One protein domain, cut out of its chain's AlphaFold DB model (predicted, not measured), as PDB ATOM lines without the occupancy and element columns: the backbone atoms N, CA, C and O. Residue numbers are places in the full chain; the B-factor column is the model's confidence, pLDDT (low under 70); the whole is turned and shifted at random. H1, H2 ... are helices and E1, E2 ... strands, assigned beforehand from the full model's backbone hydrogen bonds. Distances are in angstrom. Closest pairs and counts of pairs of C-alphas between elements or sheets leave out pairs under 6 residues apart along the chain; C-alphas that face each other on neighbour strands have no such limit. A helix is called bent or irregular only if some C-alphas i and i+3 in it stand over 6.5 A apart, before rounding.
ATOM      1  N   VAL A 137       9.924 123.083 367.784       91.94
ATOM      2  CA  VAL A 137      11.336 123.327 368.101       91.94
ATOM      3  C   VAL A 137      11.424 124.496 369.069       91.94
ATOM      4  O   VAL A 137      10.899 125.573 368.795       91.94
ATOM      5  N   ILE A 138      12.084 124.277 370.205       92.31
ATOM      6  CA  ILE A 138      12.325 125.302 371.221       92.31
ATOM      7  C   ILE A 138      13.821 125.604 371.242       92.31
ATOM      8  O   ILE A 138      14.639 124.692 371.348       92.31
ATOM      9  N   MET A 139      14.172 126.878 371.118       90.88
ATOM     10  CA  MET A 139      15.542 127.371 371.050       90.88
ATOM     11  C   MET A 139      15.805 128.306 372.226       90.88
ATOM     12  O   MET A 139      15.032 129.234 372.457       90.88
ATOM     13  N   PHE A 140      16.906 128.083 372.942       91.50
ATOM     14  CA  PHE A 140      17.325 128.917 374.066       91.50
ATOM     15  C   PHE A 140      18.629 129.623 373.715       91.50
ATOM     16  O   PHE A 140      19.648 128.983 373.464       91.50
ATOM     17  N   ALA A 141      18.608 130.952 373.725       86.62
ATOM     18  CA  ALA A 141      19.769 131.769 373.413       86.62
ATOM     19  C   ALA A 141      20.054 132.776 374.528       86.62
ATOM     20  O   ALA A 141      19.142 133.338 375.133       86.62
ATOM     21  N   THR A 142      21.338 133.059 374.754       84.44
ATOM     22  CA  THR A 142      21.786 134.125 375.657       84.44
ATOM     23  C   THR A 142      22.756 135.063 374.944       84.44
ATOM     24  O   THR A 142      23.713 134.622 374.304       84.44
ATOM     25  N   GLY A 143      22.505 136.373 375.018       81.69
ATOM     26  CA  GLY A 143      23.328 137.408 374.382       81.69
ATOM     27  C   GLY A 143      23.647 137.097 372.913       81.69
ATOM     28  O   GLY A 143      22.751 136.819 372.120       81.69
ATOM     29  N   ILE A 144      24.940 137.083 372.569       83.56
ATOM     30  CA  ILE A 144      25.448 136.789 371.215       83.56
ATOM     31  C   ILE A 144      25.203 135.337 370.755       83.56
ATOM     32  O   ILE A 144      25.278 135.041 369.565       83.56
ATOM     33  N   GLY A 145      24.873 134.422 371.674       85.62
ATOM     34  CA  GLY A 145      24.618 133.004 371.384       85.62
ATOM     35  C   GLY A 145      23.411 132.750 370.470       85.62
ATOM     36  O   GLY A 145      23.245 131.647 369.951       85.62
ATOM     37  N   ILE A 146      22.596 133.775 370.208       87.06
ATOM     38  CA  ILE A 146      21.551 133.729 369.181       87.06
ATOM     39  C   ILE A 146      22.115 133.502 367.771       87.06
ATOM     40  O   ILE A 146      21.457 132.857 366.960       87.06
ATOM     41  N   ALA A 147      23.358 133.922 367.500       88.56
ATOM     42  CA  ALA A 147      24.020 133.713 366.211       88.56
ATOM     43  C   ALA A 147      24.024 132.251 365.752       88.56
ATOM     44  O   ALA A 147      23.914 131.990 364.561       88.56
ATOM     45  N   GLY A 148      24.123 131.295 366.680       90.12
ATOM     46  CA  GLY A 148      24.072 129.874 366.337       90.12
ATOM     47  C   GLY A 148      22.673 129.379 365.955       90.12
ATOM     48  O   GLY A 148      22.559 128.377 365.257       90.12
ATOM     49  N   HIS A 149      21.620 130.074 366.390       91.75
ATOM     50  CA  HIS A 149      20.223 129.682 366.201       91.75
ATOM     51  C   HIS A 149      19.614 130.269 364.923       91.75
ATOM     52  O   HIS A 149      18.836 129.591 364.258       91.75
ATOM     53  N   ILE A 150      20.003 131.491 364.545       91.62
ATOM     54  CA  ILE A 150      19.497 132.192 363.348       91.62
ATOM     55  C   ILE A 150      19.595 131.334 362.071       91.62
ATOM     56  O   ILE A 150      18.577 131.195 361.388       91.62
ATOM     57  N   PRO A 151      20.732 130.672 361.766       92.88
ATOM     58  CA  PRO A 151      20.834 129.750 360.637       92.88
ATOM     59  C   PRO A 151      19.769 128.655 360.622       92.88
ATOM     60  O   PRO A 151      19.234 128.322 359.572       92.88
ATOM     61  N   TYR A 152      19.455 128.088 361.789       93.31
ATOM     62  CA  TYR A 152      18.465 127.021 361.889       93.31
ATOM     63  C   TYR A 152      17.050 127.543 361.678       93.31
ATOM     64  O   TYR A 152      16.244 126.857 361.061       93.31
ATOM     65  N   ILE A 153      16.747 128.751 362.155       91.69
ATOM     66  CA  ILE A 153      15.455 129.395 361.903       91.69
ATOM     67  C   ILE A 153      15.294 129.655 360.400       91.69
ATOM     68  O   ILE A 153      14.265 129.295 359.834       91.69
ATOM     69  N   LYS A 154      16.342 130.168 359.741       90.25
ATOM     70  CA  LYS A 154      16.383 130.355 358.283       90.25
ATOM     71  C   LYS A 154      16.130 129.048 357.524       90.25
ATOM     72  O   LYS A 154      15.262 129.007 356.653       90.25
ATOM     73  N   ASP A 155      16.849 127.979 357.874       91.56
ATOM     74  CA  ASP A 155      16.695 126.656 357.252       91.56
ATOM     75  C   ASP A 155      15.278 126.089 357.465       91.56
ATOM     76  O   ASP A 155      14.700 125.509 356.545       91.56
ATOM     77  N   LEU A 156      14.692 126.269 358.655       91.62
ATOM     78  CA  LEU A 156      13.341 125.797 358.966       91.62
ATOM     79  C   LEU A 156      12.258 126.566 358.201       91.62
ATOM     80  O   LEU A 156      11.346 125.932 357.681       91.62
ATOM     81  N   ILE A 157      12.357 127.893 358.098       90.31
ATOM     82  CA  ILE A 157      11.382 128.712 357.356       90.31
ATOM     83  C   ILE A 157      11.476 128.422 355.858       90.31
ATOM     84  O   ILE A 157      10.468 128.136 355.214       90.31
ATOM     85  N   SER A 158      12.692 128.386 355.304       89.62
ATOM     86  CA  SER A 158      12.892 128.021 353.898       89.62
ATOM     87  C   SER A 158      12.394 126.603 353.605       89.62
ATOM     88  O   SER A 158      11.705 126.368 352.612       89.62
ATOM     89  N   GLY A 159      12.683 125.652 354.495       90.31
ATOM     90  CA  GLY A 159      12.186 124.286 354.392       90.31
ATOM     91  C   GLY A 159      10.663 124.187 354.504       90.31
ATOM     92  O   GLY A 159      10.066 123.337 353.846       90.31
ATOM     93  N   TYR A 160      10.023 125.050 355.296       88.50
ATOM     94  CA  TYR A 160       8.567 125.109 355.434       88.50
ATOM     95  C   TYR A 160       7.911 125.631 354.157       88.50
ATOM     96  O   TYR A 160       7.026 124.969 353.619       88.50
ATOM     97  N   ASN A 161       8.420 126.741 353.617       88.94
ATOM     98  CA  ASN A 161       7.944 127.328 352.362       88.94
ATOM     99  C   ASN A 161       8.093 126.360 351.174       88.94
ATOM    100  O   ASN A 161       7.275 126.366 350.260       88.94
ATOM    101  N   ASN A 162       9.102 125.484 351.214       90.69
ATOM    102  CA  ASN A 162       9.331 124.441 350.209       90.69
ATOM    103  C   ASN A 162       8.613 123.108 350.508       90.69
ATOM    104  O   ASN A 162       8.855 122.125 349.806       90.69
ATOM    105  N   CYS A 163       7.779 123.026 351.551       88.19
ATOM    106  CA  CYS A 163       7.097 121.800 351.990       88.19
ATOM    107  C   CYS A 163       8.044 120.617 352.306       88.19
ATOM    108  O   CYS A 163       7.673 119.453 352.149       88.19
ATOM    109  N   GLN A 164       9.271 120.895 352.759       89.56
ATOM    110  CA  GLN A 164      10.307 119.893 353.059       89.56
ATOM    111  C   GLN A 164      10.446 119.561 354.550       89.56
ATOM    112  O   GLN A 164      11.056 118.550 354.899       89.56
ATOM    113  N   VAL A 165       9.899 120.392 355.440       91.50
ATOM    114  CA  VAL A 165       9.966 120.191 356.897       91.50
ATOM    115  C   VAL A 165       8.581 119.940 357.485       91.50
ATOM    116  O   VAL A 165       7.568 120.441 357.004       91.50
ATOM    117  N   ARG A 166       8.539 119.147 358.557       89.94
ATOM    118  CA  ARG A 166       7.339 118.829 359.343       89.94
ATOM    119  C   ARG A 166       7.123 119.775 360.513       89.94
ATOM    120  O   ARG A 166       6.068 119.715 361.143       89.94
ATOM    121  N   THR A 167       8.110 120.605 360.832       89.19
ATOM    122  CA  THR A 167       8.020 121.571 361.921       89.19
ATOM    123  C   THR A 167       6.786 122.442 361.736       89.19
ATOM    124  O   THR A 167       6.544 122.967 360.649       89.19
ATOM    125  N   ARG A 168       5.984 122.547 362.812       84.38
ATOM    126  CA  ARG A 168       4.764 123.367 362.892       84.38
ATOM    127  C   ARG A 168       4.847 124.577 363.833       84.38
ATOM    128  O   ARG A 168       4.016 125.470 363.713       84.38
ATOM    129  N   ARG A 169       5.791 124.608 364.784       86.12
ATOM    130  CA  ARG A 169       6.022 125.758 365.679       86.12
ATOM    131  C   ARG A 169       7.505 125.931 366.013       86.12
ATOM    132  O   ARG A 169       8.171 124.949 366.341       86.12
ATOM    133  N   ILE A 170       7.994 127.172 366.000       89.12
ATOM    134  CA  ILE A 170       9.311 127.549 366.541       89.12
ATOM    135  C   ILE A 170       9.099 128.506 367.715       89.12
ATOM    136  O   ILE A 170       8.429 129.528 367.571       89.12
ATOM    137  N   LEU A 171       9.677 128.177 368.870       88.06
ATOM    138  CA  LEU A 171       9.719 129.043 370.045       88.06
ATOM    139  C   LEU A 171      11.171 129.421 370.335       88.06
ATOM    140  O   LEU A 171      11.957 128.580 370.763       88.06
ATOM    141  N   LEU A 172      11.513 130.689 370.129       88.06
ATOM    142  CA  LEU A 172      12.811 131.239 370.501       88.06
ATOM    143  C   LEU A 172      12.685 131.986 371.831       88.06
ATOM    144  O   LEU A 172      11.959 132.973 371.926       88.06
ATOM    145  N   VAL A 173      13.411 131.518 372.843       88.50
ATOM    146  CA  VAL A 173      13.579 132.196 374.130       88.50
ATOM    147  C   VAL A 173      14.971 132.815 374.148       88.50
ATOM    148  O   VAL A 173      15.977 132.101 374.175       88.50
ATOM    149  N   TRP A 174      15.037 134.144 374.115       85.38
ATOM    150  CA  TRP A 174      16.294 134.886 374.082       85.38
ATOM    151  C   TRP A 174      16.427 135.790 375.304       85.38
ATOM    152  O   TRP A 174      15.564 136.626 375.567       85.38
ATOM    153  N   GLN A 175      17.514 135.615 376.054       81.94
ATOM    154  CA  GLN A 175      17.856 136.454 377.199       81.94
ATOM    155  C   GLN A 175      19.094 137.296 376.884       81.94
ATOM    156  O   GLN A 175      20.171 136.768 376.600       81.94
ATOM    157  N   ILE A 176      18.971 138.614 376.995       73.38
ATOM    158  CA  ILE A 176      20.087 139.547 376.837       73.38
ATOM    159  C   ILE A 176      20.422 140.121 378.207       73.38
ATOM    160  O   ILE A 176      19.560 140.652 378.903       73.38
ATOM    161  N   ASN A 177      21.685 140.000 378.611       66.69
ATOM    162  CA  ASN A 177      22.153 140.609 379.848       66.69
ATOM    163  C   ASN A 177      22.598 142.044 379.556       66.69
ATOM    164  O   ASN A 177      23.672 142.260 378.990       66.69
ATOM    165  N   ASN A 178      21.799 143.018 379.988       57.19
ATOM    166  CA  ASN A 178      22.182 144.427 379.981       57.19
ATOM    167  C   ASN A 178      23.157 144.687 381.144       57.19
ATOM    168  O   ASN A 178      22.762 145.109 382.234       57.19
ATOM    169  N   GLU A 179      24.452 144.428 380.932       51.31
ATOM    170  CA  GLU A 179      25.503 144.712 381.931       51.31
ATOM    171  C   GLU A 179      25.536 146.204 382.332       51.31
ATOM    172  O   GLU A 179      25.910 146.534 383.456       51.31
ATOM    173  N   SER A 180      25.059 147.114 381.472       46.91
ATOM    174  CA  SER A 180      24.958 148.550 381.771       46.91
ATOM    175  C   SER A 180      23.767 148.945 382.655       46.91
ATOM    176  O   SER A 180      23.707 150.088 383.106       46.91
ATOM    177  N   GLU A 181      22.821 148.039 382.914       46.06
ATOM    178  CA  GLU A 181      21.558 148.365 383.596       46.06
ATOM    179  C   GLU A 181      21.401 147.656 384.948       46.06
ATOM    180  O   GLU A 181      20.777 148.192 385.861       46.06
ATOM    181  N   SER A 182      22.097 146.532 385.155       40.06
ATOM    182  CA  SER A 182      22.080 145.784 386.426       40.06
ATOM    183  C   SER A 182      22.660 146.564 387.626       40.06
ATOM    184  O   SER A 182      22.458 146.187 388.779       40.06
ATOM    185  N   ARG A 183      23.343 147.696 387.389       42.66
ATOM    186  CA  ARG A 183      23.919 148.547 388.449       42.66
ATOM    187  C   ARG A 183      23.066 149.765 388.827       42.66
ATOM    188  O   ARG A 183      23.410 150.466 389.774       42.66
ATOM    189  N   ARG A 184      21.953 150.037 388.134       45.00
ATOM    190  CA  ARG A 184      21.024 151.118 388.504       45.00
ATOM    191  C   ARG A 184      19.648 150.528 388.781       45.00
ATOM    192  O   ARG A 184      18.892 150.262 387.858       45.00
ATOM    193  N   ARG A 185      19.291 150.410 390.067       42.53
ATOM    194  CA  ARG A 185      17.883 150.394 390.492       42.53
ATOM    195  C   ARG A 185      17.249 151.701 390.007       42.53
ATOM    196  O   ARG A 185      17.331 152.710 390.699       42.53
ATOM    197  N   LYS A 186      16.688 151.721 388.800       38.38
ATOM    198  CA  LYS A 186      15.741 152.768 388.417       38.38
ATOM    199  C   LYS A 186      14.349 152.288 388.823       38.38
ATOM    200  O   LYS A 186      14.009 151.150 388.498       38.38
ATOM    201  N   PRO A 187      13.572 153.089 389.573       36.56
ATOM    202  CA  PRO A 187      12.204 152.725 389.891       36.56
ATOM    203  C   PRO A 187      11.404 152.565 388.598       36.56
ATOM    204  O   PRO A 187      11.565 153.324 387.642       36.56
ATOM    205  N   ILE A 188      10.576 151.525 388.599       45.69
ATOM    206  CA  ILE A 188       9.604 151.186 387.566       45.69
ATOM    207  C   ILE A 188       8.648 152.366 387.431       45.69
ATOM    208  O   ILE A 188       7.778 152.533 388.273       45.69
ATOM    209  N   LEU A 189       8.865 153.204 386.423       36.94
ATOM    210  CA  LEU A 189       7.882 154.039 385.737       36.94
ATOM    211  C   LEU A 189       8.664 154.789 384.646       36.94
ATOM    212  O   LEU A 189       9.654 155.454 384.933       36.94
ATOM    213  N   PHE A 190       8.224 154.649 383.395       34.97
ATOM    214  CA  PHE A 190       8.770 155.288 382.185       34.97
ATOM    215  C   PHE A 190      10.068 154.702 381.598       34.97
ATOM    216  O   PHE A 190      11.131 155.315 381.646       34.97
ATOM    217  N   ALA A 191       9.963 153.559 380.913       37.25
ATOM    218  CA  ALA A 191      10.925 153.188 379.868       37.25
ATOM    219  C   ALA A 191      10.299 152.261 378.809       37.25
ATOM    220  O   ALA A 191      10.785 151.159 378.589       37.25
ATOM    221  N   SER A 192       9.210 152.678 378.150       35.69
ATOM    222  CA  SER A 192       8.588 151.830 377.116       35.69
ATOM    223  C   SER A 192       9.274 151.893 375.744       35.69
ATOM    224  O   SER A 192       9.096 150.964 374.971       35.69
ATOM    225  N   ASN A 193      10.079 152.917 375.409       34.66
ATOM    226  CA  ASN A 193      10.522 153.108 374.010       34.66
ATOM    227  C   ASN A 193      12.042 153.327 373.799       34.66
ATOM    228  O   ASN A 193      12.464 153.533 372.667       34.66
ATOM    229  N   HIS A 194      12.888 153.276 374.839       37.50
ATOM    230  CA  HIS A 194      14.338 153.571 374.721       37.50
ATOM    231  C   HIS A 194      15.255 152.335 374.904       37.50
ATOM    232  O   HIS A 194      16.475 152.425 374.765       37.50
ATOM    233  N   LEU A 195      14.695 151.155 375.190       41.94
ATOM    234  CA  LEU A 195      15.473 149.932 375.459       41.94
ATOM    235  C   LEU A 195      15.879 149.150 374.191       41.94
ATOM    236  O   LEU A 195      16.686 148.232 374.270       41.94
ATOM    237  N   LEU A 196      15.399 149.550 373.009       46.12
ATOM    238  CA  LEU A 196      15.596 148.816 371.747       46.12
ATOM    239  C   LEU A 196      16.922 149.113 371.023       46.12
ATOM    240  O   LEU A 196      17.191 148.540 369.971       46.12
ATOM    241  N   GLY A 197      17.771 149.999 371.552       44.38
ATOM    242  CA  GLY A 197      18.999 150.421 370.862       44.38
ATOM    243  C   GLY A 197      20.055 149.317 370.702       44.38
ATOM    244  O   GLY A 197      20.855 149.376 369.775       44.38
ATOM    245  N   GLN A 198      20.062 148.304 371.577       46.72
ATOM    246  CA  GLN A 198      21.039 147.204 371.523       46.72
ATOM    247  C   GLN A 198      20.548 145.961 370.767       46.72
ATOM    248  O   GLN A 198      21.345 145.056 370.543       46.72
ATOM    249  N   GLU A 199      19.280 145.909 370.351       56.41
ATOM    250  CA  GLU A 199      18.688 144.767 369.629       56.41
ATOM    251  C   GLU A 199      18.570 145.008 368.114       56.41
ATOM    252  O   GLU A 199      18.272 144.082 367.359       56.41
ATOM    253  N   GLN A 200      18.866 146.228 367.641       61.28
ATOM    254  CA  GLN A 200      18.738 146.617 366.226       61.28
ATOM    255  C   GLN A 200      19.518 145.715 365.264       61.28
ATOM    256  O   GLN A 200      19.148 145.582 364.103       61.28
ATOM    257  N   TRP A 201      20.584 145.083 365.742       65.50
ATOM    258  CA  TRP A 201      21.477 144.312 364.894       65.50
ATOM    259  C   TRP A 201      21.005 142.891 364.593       65.50
ATOM    260  O   TRP A 201      21.376 142.353 363.558       65.50
ATOM    261  N   VAL A 202      20.189 142.282 365.462       71.00
ATOM    262  CA  VAL A 202      19.450 141.062 365.084       71.00
ATOM    263  C   VAL A 202      18.187 141.442 364.335       71.00
ATOM    264  O   VAL A 202      17.735 140.680 363.489       71.00
ATOM    265  N   LYS A 203      17.616 142.609 364.654       73.38
ATOM    266  CA  LYS A 203      16.316 143.032 364.150       73.38
ATOM    267  C   LYS A 203      16.233 142.969 362.629       73.38
ATOM    268  O   LYS A 203      15.259 142.425 362.149       73.38
ATOM    269  N   SER A 204      17.245 143.421 361.883       79.06
ATOM    270  CA  SER A 204      17.218 143.313 360.415       79.06
ATOM    271  C   SER A 204      17.101 141.863 359.937       79.06
ATOM    272  O   SER A 204      16.232 141.556 359.137       79.06
ATOM    273  N   TRP A 205      17.906 140.946 360.482       81.00
ATOM    274  CA  TRP A 205      17.816 139.525 360.136       81.00
ATOM    275  C   TRP A 205      16.509 138.887 360.611       81.00
ATOM    276  O   TRP A 205      15.993 137.998 359.950       81.00
ATOM    277  N   MET A 206      15.978 139.297 361.761       79.69
ATOM    278  CA  MET A 206      14.677 138.826 362.241       79.69
ATOM    279  C   MET A 206      13.532 139.341 361.377       79.69
ATOM    280  O   MET A 206      12.640 138.559 361.078       79.69
ATOM    281  N   ASP A 207      13.568 140.606 360.973       82.50
ATOM    282  CA  ASP A 207      12.590 141.208 360.072       82.50
ATOM    283  C   ASP A 207      12.644 140.482 358.716       82.50
ATOM    284  O   ASP A 207      11.612 140.008 358.262       82.50
ATOM    285  N   ASP A 208      13.836 140.229 358.158       82.56
ATOM    286  CA  ASP A 208      14.001 139.420 356.936       82.56
ATOM    287  C   ASP A 208      13.406 138.006 357.096       82.56
ATOM    288  O   ASP A 208      12.793 137.455 356.177       82.56
ATOM    289  N   LEU A 209      13.591 137.386 358.268       82.94
ATOM    290  CA  LEU A 209      13.019 136.073 358.568       82.94
ATOM    291  C   LEU A 209      11.491 136.132 358.682       82.94
ATOM    292  O   LEU A 209      10.833 135.223 358.182       82.94
ATOM    293  N   LEU A 210      10.940 137.172 359.307       81.38
ATOM    294  CA  LEU A 210       9.498 137.387 359.441       81.38
ATOM    295  C   LEU A 210       8.837 137.735 358.105       81.38
ATOM    296  O   LEU A 210       7.744 137.255 357.836       81.38
ATOM    297  N   ASP A 211       9.498 138.508 357.249       80.88
ATOM    298  CA  ASP A 211       9.009 138.827 355.905       80.88
ATOM    299  C   ASP A 211       9.011 137.582 355.008       80.88
ATOM    300  O   ASP A 211       8.144 137.407 354.152       80.88
ATOM    301  N   SER A 212       9.971 136.675 355.225       76.88
ATOM    302  CA  SER A 212       9.994 135.364 354.568       76.88
ATOM    303  C   SER A 212       8.994 134.360 355.161       76.88
ATOM    304  O   SER A 212       8.801 133.274 354.601       76.88
ATOM    305  N   ASP A 213       8.381 134.702 356.294       71.69
ATOM    306  CA  ASP A 213       7.456 133.860 357.029       71.69
ATOM    307  C   ASP A 213       6.003 134.125 356.601       71.69
ATOM    308  O   ASP A 213       5.522 135.251 356.536       71.69
TER     309      ASP A 213
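What this domain is: This is residues 137 to 213 of the 227 residues of the protein "FAD-binding FR-type domain-containing protein" of Deltaproteobacteria bacterium (UniProt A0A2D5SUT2). Two parallel strands, E1 and E2, lie side by side as a narrow ribbon, with H1 and H2 over one face; after E2 a long loop swings out, and its residues 179 to 194 stick out from the rest. The loop leads back to short H3 and then H4, which runs the same way as H2. The printed part has 77 residues with four named helices and two named strands, in the order E1, H1, H2, E2, H3, H4, and its class is mixed, helices and strands. The whole is loose, with a radius of gyration of the C-alphas of 15.7 A, and spans 49 by 21 by 19 A.

How they stand to each other: Begin with E1, residues 137 to 142, and its parallel neighbour E2, residues 169 to 175, at 13 degrees; look for N 139 and O 171, 2.8 A apart, within hydrogen-bond range. Between them in the chain come H1, residues 143 to 148, and H2, residues 150 to 161, in a strand-helix-strand unit, two parallel neighbour strands joined through helices, with a right-handed crossover. The closest C-alphas of H1 and E2 are those of Gly 143 and Gln 175, 6.2 A apart. H4, residues 200 to 211, only just touches H2, with 3 pairs of C-alphas within 8 A, the closest being Lys 154 and Leu 209 at 6.6 A; they run the same way at a shallow tilt of 12 degrees. H4 is apart from both strands. Every O i to N i+4 pair is within hydrogen-bond range in H2, against 6 of 8 in H4 and 0 of 2 in H1, where 2 of 3 O i to N i+3 pairs are; H3, residues 195 to 198, is too short for an O i to N i+4 pair.

Where its parts are: Find C-alpha 137 at (11.336, 123.327, 368.101), where E1 begins its 16.8 A. H2 measures 16.7 A, E2 19.7 A and H4 16.2 A, ending at C-alpha 211 at (9.009, 138.827, 355.905). H1 is only just irregular, with C-alphas 143 and 146 6.6 A apart, and H3 is irregular, with C-alphas 195 and 198 7.3 A apart.

The domain as a whole: The C-alphas of Gln 164 and Pro 187, the two farthest apart, are 49.4 A from each other. The printed part has no cut, and the link from E2 to H3, 19 residues, is long. Look at residues 177 to 201 for pLDDT under 70; the mean of the printed part is 73.0.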